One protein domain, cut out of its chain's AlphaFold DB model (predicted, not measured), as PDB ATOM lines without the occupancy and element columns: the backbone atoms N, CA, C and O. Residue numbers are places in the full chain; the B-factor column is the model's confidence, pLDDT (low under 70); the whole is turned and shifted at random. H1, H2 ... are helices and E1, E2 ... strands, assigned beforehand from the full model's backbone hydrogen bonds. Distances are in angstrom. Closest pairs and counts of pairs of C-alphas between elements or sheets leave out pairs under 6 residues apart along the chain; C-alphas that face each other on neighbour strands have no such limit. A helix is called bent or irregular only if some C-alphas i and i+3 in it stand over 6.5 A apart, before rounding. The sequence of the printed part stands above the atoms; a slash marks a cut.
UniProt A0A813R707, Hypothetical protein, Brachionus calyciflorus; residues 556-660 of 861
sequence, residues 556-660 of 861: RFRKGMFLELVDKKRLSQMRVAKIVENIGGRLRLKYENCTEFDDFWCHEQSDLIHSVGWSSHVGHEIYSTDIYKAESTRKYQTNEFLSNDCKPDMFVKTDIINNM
ATOM      1  N   ARG A 556      -4.025 -30.636  -4.574       92.88
ATOM      2  CA  ARG A 556      -4.322 -32.066  -4.744       92.88
ATOM      3  C   ARG A 556      -3.632 -32.689  -5.966       92.88
ATOM      4  O   ARG A 556      -3.461 -33.905  -6.009       92.88
ATOM      5  N   PHE A 557      -3.203 -31.880  -6.935       96.62
ATOM      6  CA  PHE A 557      -2.588 -32.325  -8.186       96.62
ATOM      7  C   PHE A 557      -1.059 -32.372  -8.085       96.62
ATOM      8  O   PHE A 557      -0.390 -31.373  -7.813       96.62
ATOM      9  N   ARG A 558      -0.478 -33.552  -8.327       95.12
ATOM     10  CA  ARG A 558       0.948 -33.825  -8.089       95.12
ATOM     11  C   ARG A 558       1.703 -34.064  -9.396       95.12
ATOM     12  O   ARG A 558       1.205 -34.708 -10.318       95.12
ATOM     13  N   LYS A 559       2.960 -33.609  -9.445       96.12
ATOM     14  CA  LYS A 559       3.909 -33.958 -10.514       96.12
ATOM     15  C   LYS A 559       3.969 -35.478 -10.690       96.12
ATOM     16  O   LYS A 559       4.161 -36.208  -9.722       96.12
ATOM     17  N   GLY A 560       3.850 -35.932 -11.933       95.94
ATOM     18  CA  GLY A 560       3.854 -37.342 -12.311       95.94
ATOM     19  C   GLY A 560       2.472 -37.944 -12.575       95.94
ATOM     20  O   GLY A 560       2.424 -38.998 -13.207       95.94
ATOM     21  N   MET A 561       1.384 -37.288 -12.151       97.94
ATOM     22  CA  MET A 561       0.020 -37.768 -12.400       97.94
ATOM     23  C   MET A 561      -0.417 -37.570 -13.859       97.94
ATOM     24  O   MET A 561       0.124 -36.713 -14.561       97.94
ATOM     25  N   PHE A 562      -1.398 -38.356 -14.298       97.56
ATOM     26  CA  PHE A 562      -1.962 -38.360 -15.648       97.56
ATOM     27  C   PHE A 562      -3.433 -37.933 -15.639       97.56
ATOM     28  O   PHE A 562      -4.172 -38.276 -14.718       97.56
ATOM     29  N   LEU A 563      -3.847 -37.193 -16.663       98.06
ATOM     30  CA  LEU A 563      -5.204 -36.681 -16.856       98.06
ATOM     31  C   LEU A 563      -5.551 -36.605 -18.351       98.06
ATOM     32  O   LEU A 563      -4.686 -36.818 -19.205       98.06
ATOM     33  N   GLU A 564      -6.804 -36.292 -18.665       98.06
ATOM     34  CA  GLU A 564      -7.260 -35.997 -20.027       98.06
ATOM     35  C   GLU A 564      -7.321 -34.472 -20.225       98.06
ATOM     36  O   GLU A 564      -7.814 -33.745 -19.365       98.06
ATOM     37  N   LEU A 565      -6.761 -33.977 -21.330       97.31
ATOM     38  CA  LEU A 565      -6.546 -32.555 -21.626       97.31
ATOM     39  C   LEU A 565      -6.961 -32.252 -23.070       97.31
ATOM     40  O   LEU A 565      -6.639 -33.031 -23.967       97.31
ATOM     41  N   VAL A 566      -7.592 -31.101 -23.320       95.38
ATOM     42  CA  VAL A 566      -7.931 -30.655 -24.686       95.38
ATOM     43  C   VAL A 566      -6.694 -30.573 -25.592       95.38
ATOM     44  O   VAL A 566      -5.631 -30.074 -25.200       95.38
ATOM     45  N   ASP A 567      -6.797 -31.051 -26.832       92.44
ATOM     46  CA  ASP A 567      -5.714 -30.883 -27.798       92.44
ATOM     47  C   ASP A 567      -5.718 -29.455 -28.363       92.44
ATOM     48  O   ASP A 567      -6.577 -29.086 -29.161       92.44
ATOM     49  N   LYS A 568      -4.708 -28.648 -28.011       89.00
ATOM     50  CA  LYS A 568      -4.552 -27.270 -28.514       89.00
ATOM     51  C   LYS A 568      -4.376 -27.179 -30.039       89.00
ATOM     52  O   LYS A 568      -4.352 -26.080 -30.580       89.00
ATOM     53  N   LYS A 569      -4.211 -28.315 -30.734       86.88
ATOM     54  CA  LYS A 569      -4.146 -28.418 -32.204       86.88
ATOM     55  C   LYS A 569      -5.466 -28.881 -32.842       86.88
ATOM     56  O   LYS A 569      -5.582 -28.811 -34.063       86.88
ATOM     57  N   ARG A 570      -6.438 -29.348 -32.045       89.94
ATOM     58  CA  ARG A 570      -7.794 -29.748 -32.460       89.94
ATOM     59  C   ARG A 570      -8.718 -29.747 -31.235       89.94
ATOM     60  O   ARG A 570      -8.780 -30.735 -30.506       89.94
ATOM     61  N   LEU A 571      -9.469 -28.665 -31.031       91.31
ATOM     62  CA  LEU A 571     -10.305 -28.484 -29.833       91.31
ATOM     63  C   LEU A 571     -11.452 -29.509 -29.706       91.31
ATOM     64  O   LEU A 571     -12.015 -29.661 -28.621       91.31
ATOM     65  N   SER A 572     -11.767 -30.243 -30.778       93.12
ATOM     66  CA  SER A 572     -12.805 -31.276 -30.788       93.12
ATOM     67  C   SER A 572     -12.387 -32.603 -30.138       93.12
ATOM     68  O   SER A 572     -13.248 -33.458 -29.927       93.12
ATOM     69  N   GLN A 573     -11.104 -32.778 -29.777       94.38
ATOM     70  CA  GLN A 573     -10.582 -33.992 -29.132       94.38
ATOM     71  C   GLN A 573      -9.811 -33.705 -27.831       94.38
ATOM     72  O   GLN A 573      -9.146 -32.680 -27.677       94.38
ATOM     73  N   MET A 574      -9.843 -34.670 -26.914       96.44
ATOM     74  CA  MET A 574      -8.930 -34.760 -25.773       96.44
ATOM     75  C   MET A 574      -7.679 -35.568 -26.137       96.44
ATOM     76  O   MET A 574      -7.657 -36.333 -27.104       96.44
ATOM     77  N   ARG A 575      -6.638 -35.449 -25.315       95.94
ATOM     78  CA  ARG A 575      -5.428 -36.277 -25.310       95.94
ATOM     79  C   ARG A 575      -5.027 -36.603 -23.877       95.94
ATOM     80  O   ARG A 575      -5.257 -35.816 -22.963       95.94
ATOM     81  N   VAL A 576      -4.359 -37.738 -23.698       96.31
ATOM     82  CA  VAL A 576      -3.692 -38.066 -22.432       96.31
ATOM     83  C   VAL A 576      -2.557 -37.064 -22.199       96.31
ATOM     84  O   VAL A 576      -1.779 -36.782 -23.114       96.31
ATOM     85  N   ALA A 577      -2.450 -36.526 -20.987       96.75
ATOM     86  CA  ALA A 577      -1.385 -35.612 -20.590       96.75
ATOM     87  C   ALA A 577      -0.886 -35.898 -19.168       96.75
ATOM     88  O   ALA A 577      -1.601 -36.444 -18.329       96.75
ATOM     89  N   LYS A 578       0.367 -35.521 -18.901       96.31
ATOM     90  CA  LYS A 578       1.070 -35.742 -17.635       96.31
ATOM     91  C   LYS A 578       1.435 -34.417 -16.974       96.31
ATOM     92  O   LYS A 578       1.970 -33.521 -17.629       96.31
ATOM     93  N   ILE A 579       1.221 -34.324 -15.663       97.44
ATOM     94  CA  ILE A 579       1.625 -33.178 -14.843       97.44
ATOM     95  C   ILE A 579       3.148 -33.182 -14.685       97.44
ATOM     96  O   ILE A 579       3.728 -34.065 -14.048       97.44
ATOM     97  N   VAL A 580       3.804 -32.180 -15.262       95.69
ATOM     98  CA  VAL A 580       5.254 -31.951 -15.164       95.69
ATOM     99  C   VAL A 580       5.587 -31.094 -13.944       95.69
ATOM    100  O   VAL A 580       6.645 -31.269 -13.334       95.69
ATOM    101  N   GLU A 581       4.690 -30.173 -13.596       95.75
ATOM    102  CA  GLU A 581       4.915 -29.104 -12.625       95.75
ATOM    103  C   GLU A 581       3.577 -28.550 -12.122       95.75
ATOM    104  O   GLU A 581       2.560 -28.666 -12.805       95.75
ATOM    105  N   ASN A 582       3.588 -27.941 -10.939       96.06
ATOM    106  CA  ASN A 582       2.446 -27.248 -10.356       96.06
ATOM    107  C   ASN A 582       2.983 -26.056  -9.551       96.06
ATOM    108  O   ASN A 582       3.821 -26.256  -8.670       96.06
ATOM    109  N   ILE A 583       2.543 -24.841  -9.882       95.38
ATOM    110  CA  ILE A 583       2.963 -23.598  -9.227       95.38
ATOM    111  C   ILE A 583       1.703 -22.824  -8.836       95.38
ATOM    112  O   ILE A 583       0.997 -22.303  -9.698       95.38
ATOM    113  N   GLY A 584       1.387 -22.787  -7.538       93.81
ATOM    114  CA  GLY A 584       0.215 -22.071  -7.019       93.81
ATOM    115  C   GLY A 584      -1.139 -22.572  -7.539       93.81
ATOM    116  O   GLY A 584      -2.076 -21.786  -7.594       93.81
ATOM    117  N   GLY A 585      -1.239 -23.832  -7.979       95.38
ATOM    118  CA  GLY A 585      -2.428 -24.376  -8.647       95.38
ATOM    119  C   GLY A 585      -2.392 -24.269 -10.176       95.38
ATOM    120  O   GLY A 585      -3.226 -24.880 -10.841       95.38
ATOM    121  N   ARG A 586      -1.420 -23.563 -10.779       97.31
ATOM    122  CA  ARG A 586      -1.186 -23.616 -12.233       97.31
ATOM    123  C   ARG A 586      -0.359 -24.843 -12.591       97.31
ATOM    124  O   ARG A 586       0.808 -24.954 -12.214       97.31
ATOM    125  N   LEU A 587      -0.968 -25.758 -13.337       97.81
ATOM    126  CA  LEU A 587      -0.358 -26.994 -13.806       97.81
ATOM    127  C   LEU A 587       0.412 -26.736 -15.102       97.81
ATOM    128  O   LEU A 587      -0.152 -26.188 -16.051       97.81
ATOM    129  N   ARG A 588       1.663 -27.210 -15.181       97.25
ATOM    130  CA  ARG A 588       2.319 -27.450 -16.474       97.25
ATOM    131  C   ARG A 588       2.099 -28.894 -16.883       97.25
ATOM    132  O   ARG A 588       2.529 -29.827 -16.197       97.25
ATOM    133  N   LEU A 589       1.478 -29.061 -18.036       96.94
ATOM    134  CA  LEU A 589       1.124 -30.335 -18.635       96.94
ATOM    135  C   LEU A 589       1.995 -30.577 -19.871       96.94
ATOM    136  O   LEU A 589       2.357 -29.643 -20.585       96.94
ATOM    137  N   LYS A 590       2.322 -31.841 -20.135       95.25
ATOM    138  CA  LYS A 590       2.821 -32.305 -21.438       95.25
ATOM    139  C   LYS A 590       1.931 -33.435 -21.918       95.25
ATOM    140  O   LYS A 590       1.594 -34.315 -21.126       95.25
ATOM    141  N   TYR A 591       1.562 -33.419 -23.193       94.19
ATOM    142  CA  TYR A 591       0.818 -34.523 -23.785       94.19
ATOM    143  C   TYR A 591       1.642 -35.815 -23.769       94.19
ATOM    144  O   TYR A 591       2.874 -35.799 -23.816       94.19
ATOM    145  N   GLU A 592       0.964 -36.955 -23.762       86.44
ATOM    146  CA  GLU A 592       1.616 -38.232 -24.002       86.44
ATOM    147  C   GLU A 592       2.216 -38.259 -25.424       86.44
ATOM    148  O   GLU A 592       1.622 -37.755 -26.389       86.44
ATOM    149  N   ASN A 593       3.423 -38.825 -25.534       78.38
ATOM    150  CA  ASN A 593       4.192 -38.992 -26.773       78.38
ATOM    151  C   ASN A 593       4.491 -37.693 -27.563       78.38
ATOM    152  O   ASN A 593       4.673 -37.741 -28.779       78.38
ATOM    153  N   CYS A 594       4.561 -36.525 -26.905       75.06
ATOM    154  CA  CYS A 594       4.968 -35.262 -27.541       75.06
ATOM    155  C   CYS A 594       6.466 -34.940 -27.372       75.06
ATOM    156  O   CYS A 594       7.165 -35.520 -26.543       75.06
ATOM    157  N   THR A 595       6.961 -33.968 -28.147       70.75
ATOM    158  CA  THR A 595       8.314 -33.415 -27.978       70.75
ATOM    159  C   THR A 595       8.405 -32.518 -26.740       70.75
ATOM    160  O   THR A 595       7.397 -32.082 -26.180       70.75
ATOM    161  N   GLU A 596       9.626 -32.203 -26.301       62.97
ATOM    162  CA  GLU A 596       9.843 -31.493 -25.034       62.97
ATOM    163  C   GLU A 596       9.297 -30.058 -24.977       62.97
ATOM    164  O   GLU A 596       9.149 -29.521 -23.878       62.97
ATOM    165  N   PHE A 597       8.988 -29.465 -26.130       68.12
ATOM    166  CA  PHE A 597       8.528 -28.083 -26.285       68.12
ATOM    167  C   PHE A 597       7.003 -27.950 -26.426       68.12
ATOM    168  O   PHE A 597       6.501 -26.840 -26.555       68.12
ATOM    169  N   ASP A 598       6.255 -29.060 -26.435       79.12
ATOM    170  CA  ASP A 598       4.798 -29.048 -26.616       79.12
ATOM    171  C   ASP A 598       4.061 -29.055 -25.261       79.12
ATOM    172  O   ASP A 598       3.258 -29.946 -24.981       79.12
ATOM    173  N   ASP A 599       4.374 -28.082 -24.394       88.56
ATOM    174  CA  ASP A 599       3.714 -27.923 -23.093       88.56
ATOM    175  C   ASP A 599       2.366 -27.181 -23.185       88.56
ATOM    176  O   ASP A 599       1.994 -26.603 -24.213       88.56
ATOM    177  N   PHE A 600       1.585 -27.277 -22.112       94.62
ATOM    178  CA  PHE A 600       0.291 -26.626 -21.930       94.62
ATOM    179  C   PHE A 600       0.198 -26.138 -20.479       94.62
ATOM    180  O   PHE A 600       0.693 -26.809 -19.572       94.62
ATOM    181  N   TRP A 601      -0.425 -24.982 -20.260       97.31
ATOM    182  CA  TRP A 601      -0.579 -24.372 -18.939       97.31
ATOM    183  C   TRP A 601      -2.043 -24.036 -18.670       97.31
ATOM    184  O   TRP A 601      -2.705 -23.440 -19.513       97.31
ATOM    185  N   CYS A 602      -2.539 -24.391 -17.489       97.56
ATOM    186  CA  CYS A 602      -3.864 -23.997 -17.010       97.56
ATOM    187  C   CYS A 602      -3.938 -24.093 -15.484       97.56
ATOM    188  O   CYS A 602      -3.100 -24.742 -14.853       97.56
ATOM    189  N   HIS A 603      -4.950 -23.483 -14.872       97.69
ATOM    190  CA  HIS A 603      -5.242 -23.724 -13.459       97.69
ATOM    191  C   HIS A 603      -5.782 -25.151 -13.229       97.69
ATOM    192  O   HIS A 603      -6.404 -25.742 -14.109       97.69
ATOM    193  N   GLU A 604      -5.619 -25.692 -12.023       96.06
ATOM    194  CA  GLU A 604      -6.151 -27.003 -11.613       96.06
ATOM    195  C   GLU A 604      -7.691 -27.079 -11.560       96.06
ATOM    196  O   GLU A 604      -8.268 -28.156 -11.441       96.06
ATOM    197  N   GLN A 605      -8.355 -25.925 -11.660       94.75
ATOM    198  CA  GLN A 605      -9.814 -25.787 -11.747       94.75
ATOM    199  C   GLN A 605     -10.276 -25.470 -13.181       94.75
ATOM    200  O   GLN A 605     -11.449 -25.172 -13.386       94.75
ATOM    201  N   SER A 606      -9.360 -25.492 -14.158       94.69
ATOM    202  CA  SER A 606      -9.643 -25.101 -15.538       94.69
ATOM    203  C   SER A 606     -10.654 -26.029 -16.201       94.69
ATOM    204  O   SER A 606     -10.634 -27.248 -16.029       94.69
ATOM    205  N   ASP A 607     -11.497 -25.434 -17.041       92.25
ATOM    206  CA  ASP A 607     -12.560 -26.116 -17.768       92.25
ATOM    207  C   ASP A 607     -12.057 -27.166 -18.782       92.25
ATOM    208  O   ASP A 607     -12.868 -27.952 -19.271       92.25
ATOM    209  N   LEU A 608     -10.748 -27.172 -19.066       95.06
ATOM    210  CA  LEU A 608     -10.066 -27.876 -20.160       95.06
ATOM    211  C   LEU A 608      -9.367 -29.192 -19.754       95.06
ATOM    212  O   LEU A 608      -8.741 -29.833 -20.604       95.06
ATOM    213  N   ILE A 609      -9.422 -29.561 -18.469       97.12
ATOM    214  CA  ILE A 609      -8.784 -30.764 -17.909       97.12
ATOM    215  C   ILE A 609      -9.786 -31.658 -17.179       97.12
ATOM    216  O   ILE A 609     -10.684 -31.189 -16.480       97.12
ATOM    217  N   HIS A 610      -9.599 -32.967 -17.327       97.75
ATOM    218  CA  HIS A 610     -10.553 -33.988 -16.915       97.75
ATOM    219  C   HIS A 610      -9.871 -35.247 -16.359       97.75
ATOM    220  O   HIS A 610      -8.685 -35.496 -16.573       97.75
ATOM    221  N   SER A 611     -10.632 -36.057 -15.621       97.62
ATOM    222  CA  SER A 611     -10.146 -37.315 -15.045       97.62
ATOM    223  C   SER A 611      -9.893 -38.386 -16.110       97.62
ATOM    224  O   SER A 611     -10.447 -38.347 -17.207       97.62
ATOM    225  N   VAL A 612      -9.049 -39.366 -15.779       98.00
ATOM    226  CA  VAL A 612      -8.803 -40.535 -16.640       98.00
ATOM    227  C   VAL A 612     -10.124 -41.268 -16.901       98.00
ATOM    228  O   VAL A 612     -10.817 -41.631 -15.959       98.00
ATOM    229  N   GLY A 613     -10.480 -41.498 -18.165       97.25
ATOM    230  CA  GLY A 613     -11.728 -42.149 -18.577       97.25
ATOM    231  C   GLY A 613     -12.925 -41.208 -18.754       97.25
ATOM    232  O   GLY A 613     -13.987 -41.665 -19.184       97.25
ATOM    233  N   TRP A 614     -12.776 -39.907 -18.476       97.56
ATOM    234  CA  TRP A 614     -13.857 -38.926 -18.621       97.56
ATOM    235  C   TRP A 614     -14.397 -38.853 -20.054       97.56
ATOM    236  O   TRP A 614     -15.614 -38.864 -20.241       97.56
ATOM    237  N   SER A 615     -13.525 -38.843 -21.068       97.56
ATOM    238  CA  SER A 615     -13.937 -38.739 -22.476       97.56
ATOM    239  C   SER A 615     -14.861 -39.892 -22.867       97.56
ATOM    240  O   SER A 615     -15.933 -39.665 -23.433       97.56
ATOM    241  N   SER A 616     -14.500 -41.118 -22.473       95.94
ATOM    242  CA  SER A 616     -15.323 -42.319 -22.652       95.94
ATOM    243  C   SER A 616     -16.655 -42.241 -21.903       95.94
ATOM    244  O   SER A 616     -17.666 -42.716 -22.414       95.94
ATOM    245  N   HIS A 617     -16.673 -41.644 -20.706       94.81
ATOM    246  CA  HIS A 617     -17.891 -41.490 -19.912       94.81
ATOM    247  C   HIS A 617     -18.872 -40.483 -20.526       94.81
ATOM    248  O   HIS A 617     -20.067 -40.773 -20.634       94.81
ATOM    249  N   VAL A 618     -18.389 -39.313 -20.962       95.19
ATOM    250  CA  VAL A 618     -19.274 -38.270 -21.506       95.19
ATOM    251  C   VAL A 618     -19.592 -38.429 -22.994       95.19
ATOM    252  O   VAL A 618     -20.556 -37.833 -23.477       95.19
ATOM    253  N   GLY A 619     -18.810 -39.230 -23.724       95.62
ATOM    254  CA  GLY A 619     -18.892 -39.365 -25.182       95.62
ATOM    255  C   GLY A 619     -18.077 -38.315 -25.950       95.62
ATOM    256  O   GLY A 619     -18.391 -38.015 -27.107       95.62
ATOM    257  N   HIS A 620     -17.053 -37.732 -25.320       96.75
ATOM    258  CA  HIS A 620     -16.089 -36.858 -25.988       96.75
ATOM    259  C   HIS A 620     -15.068 -37.698 -26.768       96.75
ATOM    260  O   HIS A 620     -14.761 -38.830 -26.397       96.75
ATOM    261  N   GLU A 621     -14.527 -37.158 -27.858       95.62
ATOM    262  CA  GLU A 621     -13.458 -37.832 -28.599       95.62
ATOM    263  C   GLU A 621     -12.118 -37.720 -27.856       95.62
ATOM    264  O   GLU A 621     -11.812 -36.671 -27.283       95.62
ATOM    265  N   ILE A 622     -11.313 -38.787 -27.879       95.81
ATOM    266  CA  ILE A 622      -9.963 -38.819 -27.307       95.81
ATOM    267  C   ILE A 622      -8.965 -39.493 -28.255       95.81
ATOM    268  O   ILE A 622      -9.149 -40.631 -28.699       95.81
ATOM    269  N   TYR A 623      -7.869 -38.788 -28.526       94.56
ATOM    270  CA  TYR A 623      -6.731 -39.294 -29.279       94.56
ATOM    271  C   TYR A 623      -5.756 -40.012 -28.334       94.56
ATOM    272  O   TYR A 623      -4.916 -39.402 -27.667       94.56
ATOM    273  N   SER A 624      -5.901 -41.336 -28.273       93.25
ATOM    274  CA  SER A 624      -5.063 -42.268 -27.510       93.25
ATOM    275  C   SER A 624      -5.022 -43.640 -28.197       93.25
ATOM    276  O   SER A 624      -5.777 -43.900 -29.139       93.25
ATOM    277  N   THR A 625      -4.195 -44.556 -27.681       94.12
ATOM    278  CA  THR A 625      -4.270 -45.980 -28.051       94.12
ATOM    279  C   THR A 625      -5.602 -46.593 -27.611       94.12
ATOM    280  O   THR A 625      -6.210 -46.145 -26.635       94.12
ATOM    281  N   ASP A 626      -6.050 -47.649 -28.290       94.31
ATOM    282  CA  ASP A 626      -7.286 -48.353 -27.916       94.31
ATOM    283  C   ASP A 626      -7.133 -49.149 -26.609       94.31
ATOM    284  O   ASP A 626      -8.103 -49.313 -25.873       94.31
ATOM    285  N   ILE A 627      -5.898 -49.538 -26.262       95.31
ATOM    286  CA  ILE A 627      -5.545 -50.079 -24.939       95.31
ATOM    287  C   ILE A 627      -5.864 -49.046 -23.849       95.31
ATOM    288  O   ILE A 627      -6.518 -49.388 -22.866       95.31
ATOM    289  N   TYR A 628      -5.470 -47.776 -24.040       95.75
ATOM    290  CA  TYR A 628      -5.828 -46.709 -23.102       95.75
ATOM    291  C   TYR A 628      -7.345 -46.522 -23.025       95.75
ATOM    292  O   TYR A 628      -7.868 -46.461 -21.921       95.75
ATOM    293  N   LYS A 629      -8.063 -46.484 -24.159       95.94
ATOM    294  CA  LYS A 629      -9.529 -46.295 -24.169       95.94
ATOM    295  C   LYS A 629     -10.254 -47.408 -23.413       95.94
ATOM    296  O   LYS A 629     -11.164 -47.121 -22.641       95.94
ATOM    297  N   ALA A 630      -9.859 -48.665 -23.614       96.75
ATOM    298  CA  ALA A 630     -10.444 -49.798 -22.906       96.75
ATOM    299  C   ALA A 630     -10.173 -49.716 -21.393       96.75
ATOM    300  O   ALA A 630     -11.101 -49.819 -20.591       96.75
ATOM    301  N   GLU A 631      -8.921 -49.465 -21.001       96.88
ATOM    302  CA  GLU A 631      -8.517 -49.425 -19.595       96.88
ATOM    303  C   GLU A 631      -9.039 -48.184 -18.853       96.88
ATOM    304  O   GLU A 631      -9.486 -48.301 -17.716       96.88
ATOM    305  N   SER A 632      -9.054 -47.002 -19.474       97.00
ATOM    306  CA  SER A 632      -9.595 -45.781 -18.862       97.00
ATOM    307  C   SER A 632     -11.107 -45.884 -18.647       97.00
ATOM    308  O   SER A 632     -11.603 -45.532 -17.577       97.00
ATOM    309  N   THR A 633     -11.829 -46.476 -19.606       96.81
ATOM    310  CA  THR A 633     -13.259 -46.797 -19.470       96.81
ATOM    311  C   THR A 633     -13.497 -47.781 -18.324       96.81
ATOM    312  O   THR A 633     -14.375 -47.548 -17.494       96.81
ATOM    313  N   ARG A 634     -12.686 -48.847 -18.233       97.50
ATOM    314  CA  ARG A 634     -12.757 -49.839 -17.150       97.50
ATOM    315  C   ARG A 634     -12.537 -49.183 -15.783       97.50
ATOM    316  O   ARG A 634     -13.394 -49.315 -14.916       97.50
ATOM    317  N   LYS A 635     -11.450 -48.418 -15.618       96.94
ATOM    318  CA  LYS A 635     -11.121 -47.669 -14.390       96.94
ATOM    319  C   LYS A 635     -12.245 -46.734 -13.950       96.94
ATOM    320  O   LYS A 635     -12.567 -46.700 -12.767       96.94
ATOM    321  N   TYR A 636     -12.856 -46.000 -14.882       94.56
ATOM    322  CA  TYR A 636     -13.960 -45.086 -14.567       94.56
ATOM    323  C   TYR A 636     -15.220 -45.840 -14.118       94.56
ATOM    324  O   TYR A 636     -15.924 -45.384 -13.220       94.56
ATOM    325  N   GLN A 637     -15.494 -47.012 -14.700       94.50
ATOM    326  CA  GLN A 637     -16.643 -47.849 -14.338       94.50
ATOM    327  C   GLN A 637     -16.458 -48.599 -13.008       94.50
ATOM    328  O   GLN A 637     -17.425 -48.743 -12.266       94.50
ATOM    329  N   THR A 638     -15.244 -49.065 -12.687       96.25
ATOM    330  CA  THR A 638     -14.957 -49.796 -11.436       96.25
ATOM    331  C   THR A 638     -14.443 -48.910 -10.297       96.25
ATOM    332  O   THR A 638     -14.368 -49.368  -9.159       96.25
ATOM    333  N   ASN A 639     -14.102 -47.646 -10.576       95.38
ATOM    334  CA  ASN A 639     -13.408 -46.707  -9.681       95.38
ATOM    335  C   ASN A 639     -11.967 -47.141  -9.289       95.38
ATOM    336  O   ASN A 639     -11.359 -46.595  -8.364       95.38
ATOM    337  N   GLU A 640     -11.377 -48.104 -10.006       96.50
ATOM    338  CA  GLU A 640     -10.060 -48.701  -9.716       96.50
ATOM    339  C   GLU A 640      -8.898 -47.925 -10.360       96.50
ATOM    340  O   GLU A 640      -8.104 -48.446 -11.147       96.50
ATOM    341  N   PHE A 641      -8.797 -46.644 -10.025       97.12
ATOM    342  CA  PHE A 641      -7.738 -45.755 -10.506       97.12
ATOM    343  C   PHE A 641      -6.365 -46.053  -9.885       97.12
ATOM    344  O   PHE A 641      -6.254 -46.214  -8.662       97.12
ATOM    345  N   LEU A 642      -5.309 -46.000 -10.704       96.12
ATOM    346  CA  LEU A 642      -3.914 -46.082 -10.261       96.12
ATOM    347  C   LEU A 642      -3.555 -44.907  -9.337       96.12
ATOM    348  O   LEU A 642      -4.199 -43.856  -9.337       96.12
ATOM    349  N   SER A 643      -2.468 -45.052  -8.576       94.88
ATOM    350  CA  SER A 643      -1.953 -44.008  -7.675       94.88
ATOM    351  C   SER A 643      -1.484 -42.733  -8.393       94.88
ATOM    352  O   SER A 643      -1.335 -41.692  -7.757       94.88
ATOM    353  N   ASN A 644      -1.265 -42.807  -9.708       95.81
ATOM    354  CA  ASN A 644      -0.879 -41.704 -10.582       95.81
ATOM    355  C   ASN A 644      -1.978 -41.279 -11.579       95.81
ATOM    356  O   ASN A 644      -1.710 -40.405 -12.399       95.81
ATOM    357  N   ASP A 645      -3.186 -41.845 -11.535       97.69
ATOM    358  CA  ASP A 645      -4.315 -41.340 -12.328       97.69
ATOM    359  C   ASP A 645      -4.992 -40.167 -11.592       97.69
ATOM    360  O   ASP A 645      -5.228 -40.240 -10.383       97.69
ATOM    361  N   CYS A 646      -5.364 -39.101 -12.306       97.69
ATOM    362  CA  CYS A 646      -6.258 -38.075 -11.766       97.69
ATOM    363  C   CYS A 646      -7.704 -38.588 -11.791       97.69
ATOM    364  O   CYS A 646      -8.246 -38.896 -12.856       97.69
ATOM    365  N   LYS A 647      -8.317 -38.676 -10.609       96.00
ATOM    366  CA  LYS A 647      -9.626 -39.307 -10.367       96.00
ATOM    367  C   LYS A 647     -10.785 -38.300 -10.488       96.00
ATOM    368  O   LYS A 647     -10.535 -37.101 -10.378       96.00
ATOM    369  N   PRO A 648     -12.048 -38.723 -10.698       94.69
ATOM    370  CA  PRO A 648     -13.175 -37.802 -10.891       94.69
ATOM    371  C   PRO A 648     -13.403 -36.821  -9.734       94.69
ATOM    372  O   PRO A 648     -13.699 -35.655  -9.984       94.69
ATOM    373  N   ASP A 649     -13.194 -37.239  -8.483       92.50
ATOM    374  CA  ASP A 649     -13.299 -36.366  -7.304       92.50
ATOM    375  C   ASP A 649     -12.278 -35.215  -7.313       92.50
ATOM    376  O   ASP A 649     -12.468 -34.219  -6.612       92.50
ATOM    377  N   MET A 650     -11.204 -35.324  -8.109       94.44
ATOM    378  CA  MET A 650     -10.142 -34.320  -8.186       94.44
ATOM    379  C   MET A 650     -10.575 -33.009  -8.859       94.44
ATOM    380  O   MET A 650      -9.914 -31.991  -8.660       94.44
ATOM    381  N   PHE A 651     -11.695 -33.002  -9.589       93.19
ATOM    382  CA  PHE A 651     -12.116 -31.893 -10.449       93.19
ATOM    383  C   PHE A 651     -13.410 -31.235  -9.948       93.19
ATOM    384  O   PHE A 651     -14.410 -31.908  -9.717       93.19
ATOM    385  N   VAL A 652     -13.419 -29.899  -9.853       82.56
ATOM    386  CA  VAL A 652     -14.540 -29.103  -9.296       82.56
ATOM    387  C   VAL A 652     -15.870 -29.351 -10.026       82.56
ATOM    388  O   VAL A 652     -16.935 -29.339  -9.409       82.56
ATOM    389  N   LYS A 653     -15.830 -29.634 -11.336       80.75
ATOM    390  CA  LYS A 653     -17.031 -29.924 -12.139       80.75
ATOM    391  C   LYS A 653     -17.836 -31.120 -11.621       80.75
ATOM    392  O   LYS A 653     -19.050 -31.126 -11.792       80.75
ATOM    393  N   THR A 654     -17.201 -32.096 -10.975       74.44
ATOM    394  CA  THR A 654     -17.866 -33.304 -10.462       74.44
ATOM    395  C   THR A 654     -18.918 -32.958  -9.401       74.44
ATOM    396  O   THR A 654     -20.037 -33.471  -9.449       74.44
ATOM    397  N   ASP A 655     -18.625 -32.006  -8.511       72.44
ATOM    398  CA  ASP A 655     -19.587 -31.514  -7.517       72.44
ATOM    399  C   ASP A 655     -20.729 -30.722  -8.174       72.44
ATOM    400  O   ASP A 655     -21.890 -30.850  -7.781       72.44
ATOM    401  N   ILE A 656     -20.430 -29.942  -9.218       76.50
ATOM    402  CA  ILE A 656     -21.432 -29.182  -9.982       76.50
ATOM    403  C   ILE A 656     -22.416 -30.140 -10.674       76.50
ATOM    404  O   ILE A 656     -23.630 -29.986 -10.533       76.50
ATOM    405  N   ILE A 657     -21.906 -31.160 -11.371       77.94
ATOM    406  CA  ILE A 657     -22.700 -32.167 -12.096       77.94
ATOM    407  C   ILE A 657     -23.621 -32.930 -11.134       77.94
ATOM    408  O   ILE A 657     -24.825 -33.039 -11.384       77.94
ATOM    409  N   ASN A 658     -23.089 -33.388  -9.994       70.56
ATOM    410  CA  ASN A 658     -23.853 -34.126  -8.982       70.56
ATOM    411  C   ASN A 658     -25.082 -33.356  -8.463       70.56
ATOM    412  O   ASN A 658     -26.125 -33.967  -8.205       70.56
ATOM    413  N   ASN A 659     -24.974 -32.028  -8.358       67.19
ATOM    414  CA  ASN A 659     -26.019 -31.146  -7.837       67.19
ATOM    415  C   ASN A 659     -27.048 -30.675  -8.889       67.19
ATOM    416  O   ASN A 659     -28.100 -30.164  -8.512       67.19
ATOM    417  N   MET A 660     -26.811 -30.846 -10.198       67.81
ATOM    418  CA  MET A 660     -27.649 -30.252 -11.266       67.81
ATOM    419  C   MET A 660     -28.695 -31.187 -11.896       67.81
ATOM    420  O   MET A 660     -29.031 -31.086 -13.081       67.81
TER     421      MET A 660
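Overview. This is residues 556 to 660 of the 861 residues of the protein "Hypothetical protein" of Brachionus calyciflorus (UniProt A0A813R707). Strands E1 to E4 curl into a small, partly closed barrel-like sheet, with residues 609 to 610 pairing back onto E1. E2, long and sharply bent, reaches out to short E5; H1 and H2 pack together on that side, with H1 at the sheet, and the free end of H3 sticks out as a tail. The 105 printed residues have five named strands and three named helices: along the chain come first the four strands E1 to E4, then H1, then E5, and last H2 and H3; the branched sheet is mixed, its neighbour pairs being E1 and E2 antiparallel, E2 and E3 antiparallel, E3 and E4 antiparallel, and E2 and E5 parallel, and the class is mixed, helices and strands. The whole is compact, with a radius of gyration of the C-alphas of 12.9 A, and rounded, spanning 34 by 31 by 27 A.

Arrangement. Start at E2, residues 570 to 583, which bends by 109 degrees at residue 573. On one side of it look for E1, residues 562 to 567, antiparallel, with N 563 and O 577 2.9 A apart. On the other side are E3, residues 586 to 591, antiparallel, with N 578 and O 590 2.8 A apart, and E5, residues 621 to 623, parallel, with N 574 and O 621 2.8 A apart. E4, residues 599 to 603, is antiparallel to E3, with N 589 and O 600 2.8 A apart. E1 to E4 form a meander, each strand the antiparallel neighbour of the one before, and the sheet is strongly twisted. Residues 564 to 565 of E1 also pair antiparallel with residues 609 to 610. H1, residues 614 to 618, only grazes the sheet with its residues 614 to 616. It touches H2, residues 626 to 638, the closest C-alphas being those of Ser 616 and Thr 633, 5.9 A apart. H3, residues 653 to 659, is apart from H1 and H2. In H1, H2 and H3 every O i to N i+4 pair is within hydrogen-bond range.

Along the chain. Find C-alpha 570 at (-7.794, -29.748, -32.460); from there E2 runs 26.3 A to C-alpha 583. E3 measures 16.0 A, E1 14.8 A and E4 13.8 A. H2 begins at C-alpha 626, at (-7.286, -48.353, -27.916), and runs 18.2 A. H3 runs 10.0 A and ends at C-alpha 659, at (-26.019, -31.146, -7.837).

Size, cuts and confidence. The C-alphas farthest apart are those of Glu 596 and Met 660, 40.0 A. The printed part has no cut. The link from H2 to H3, residues 639 to 652, is long. Residues 655 to 660, of which 655 to 659 belong to H3, stand free. The mean pLDDT of the printed part is 92.3; look for values under 70 at residues 596 to 597 and 659 to 660.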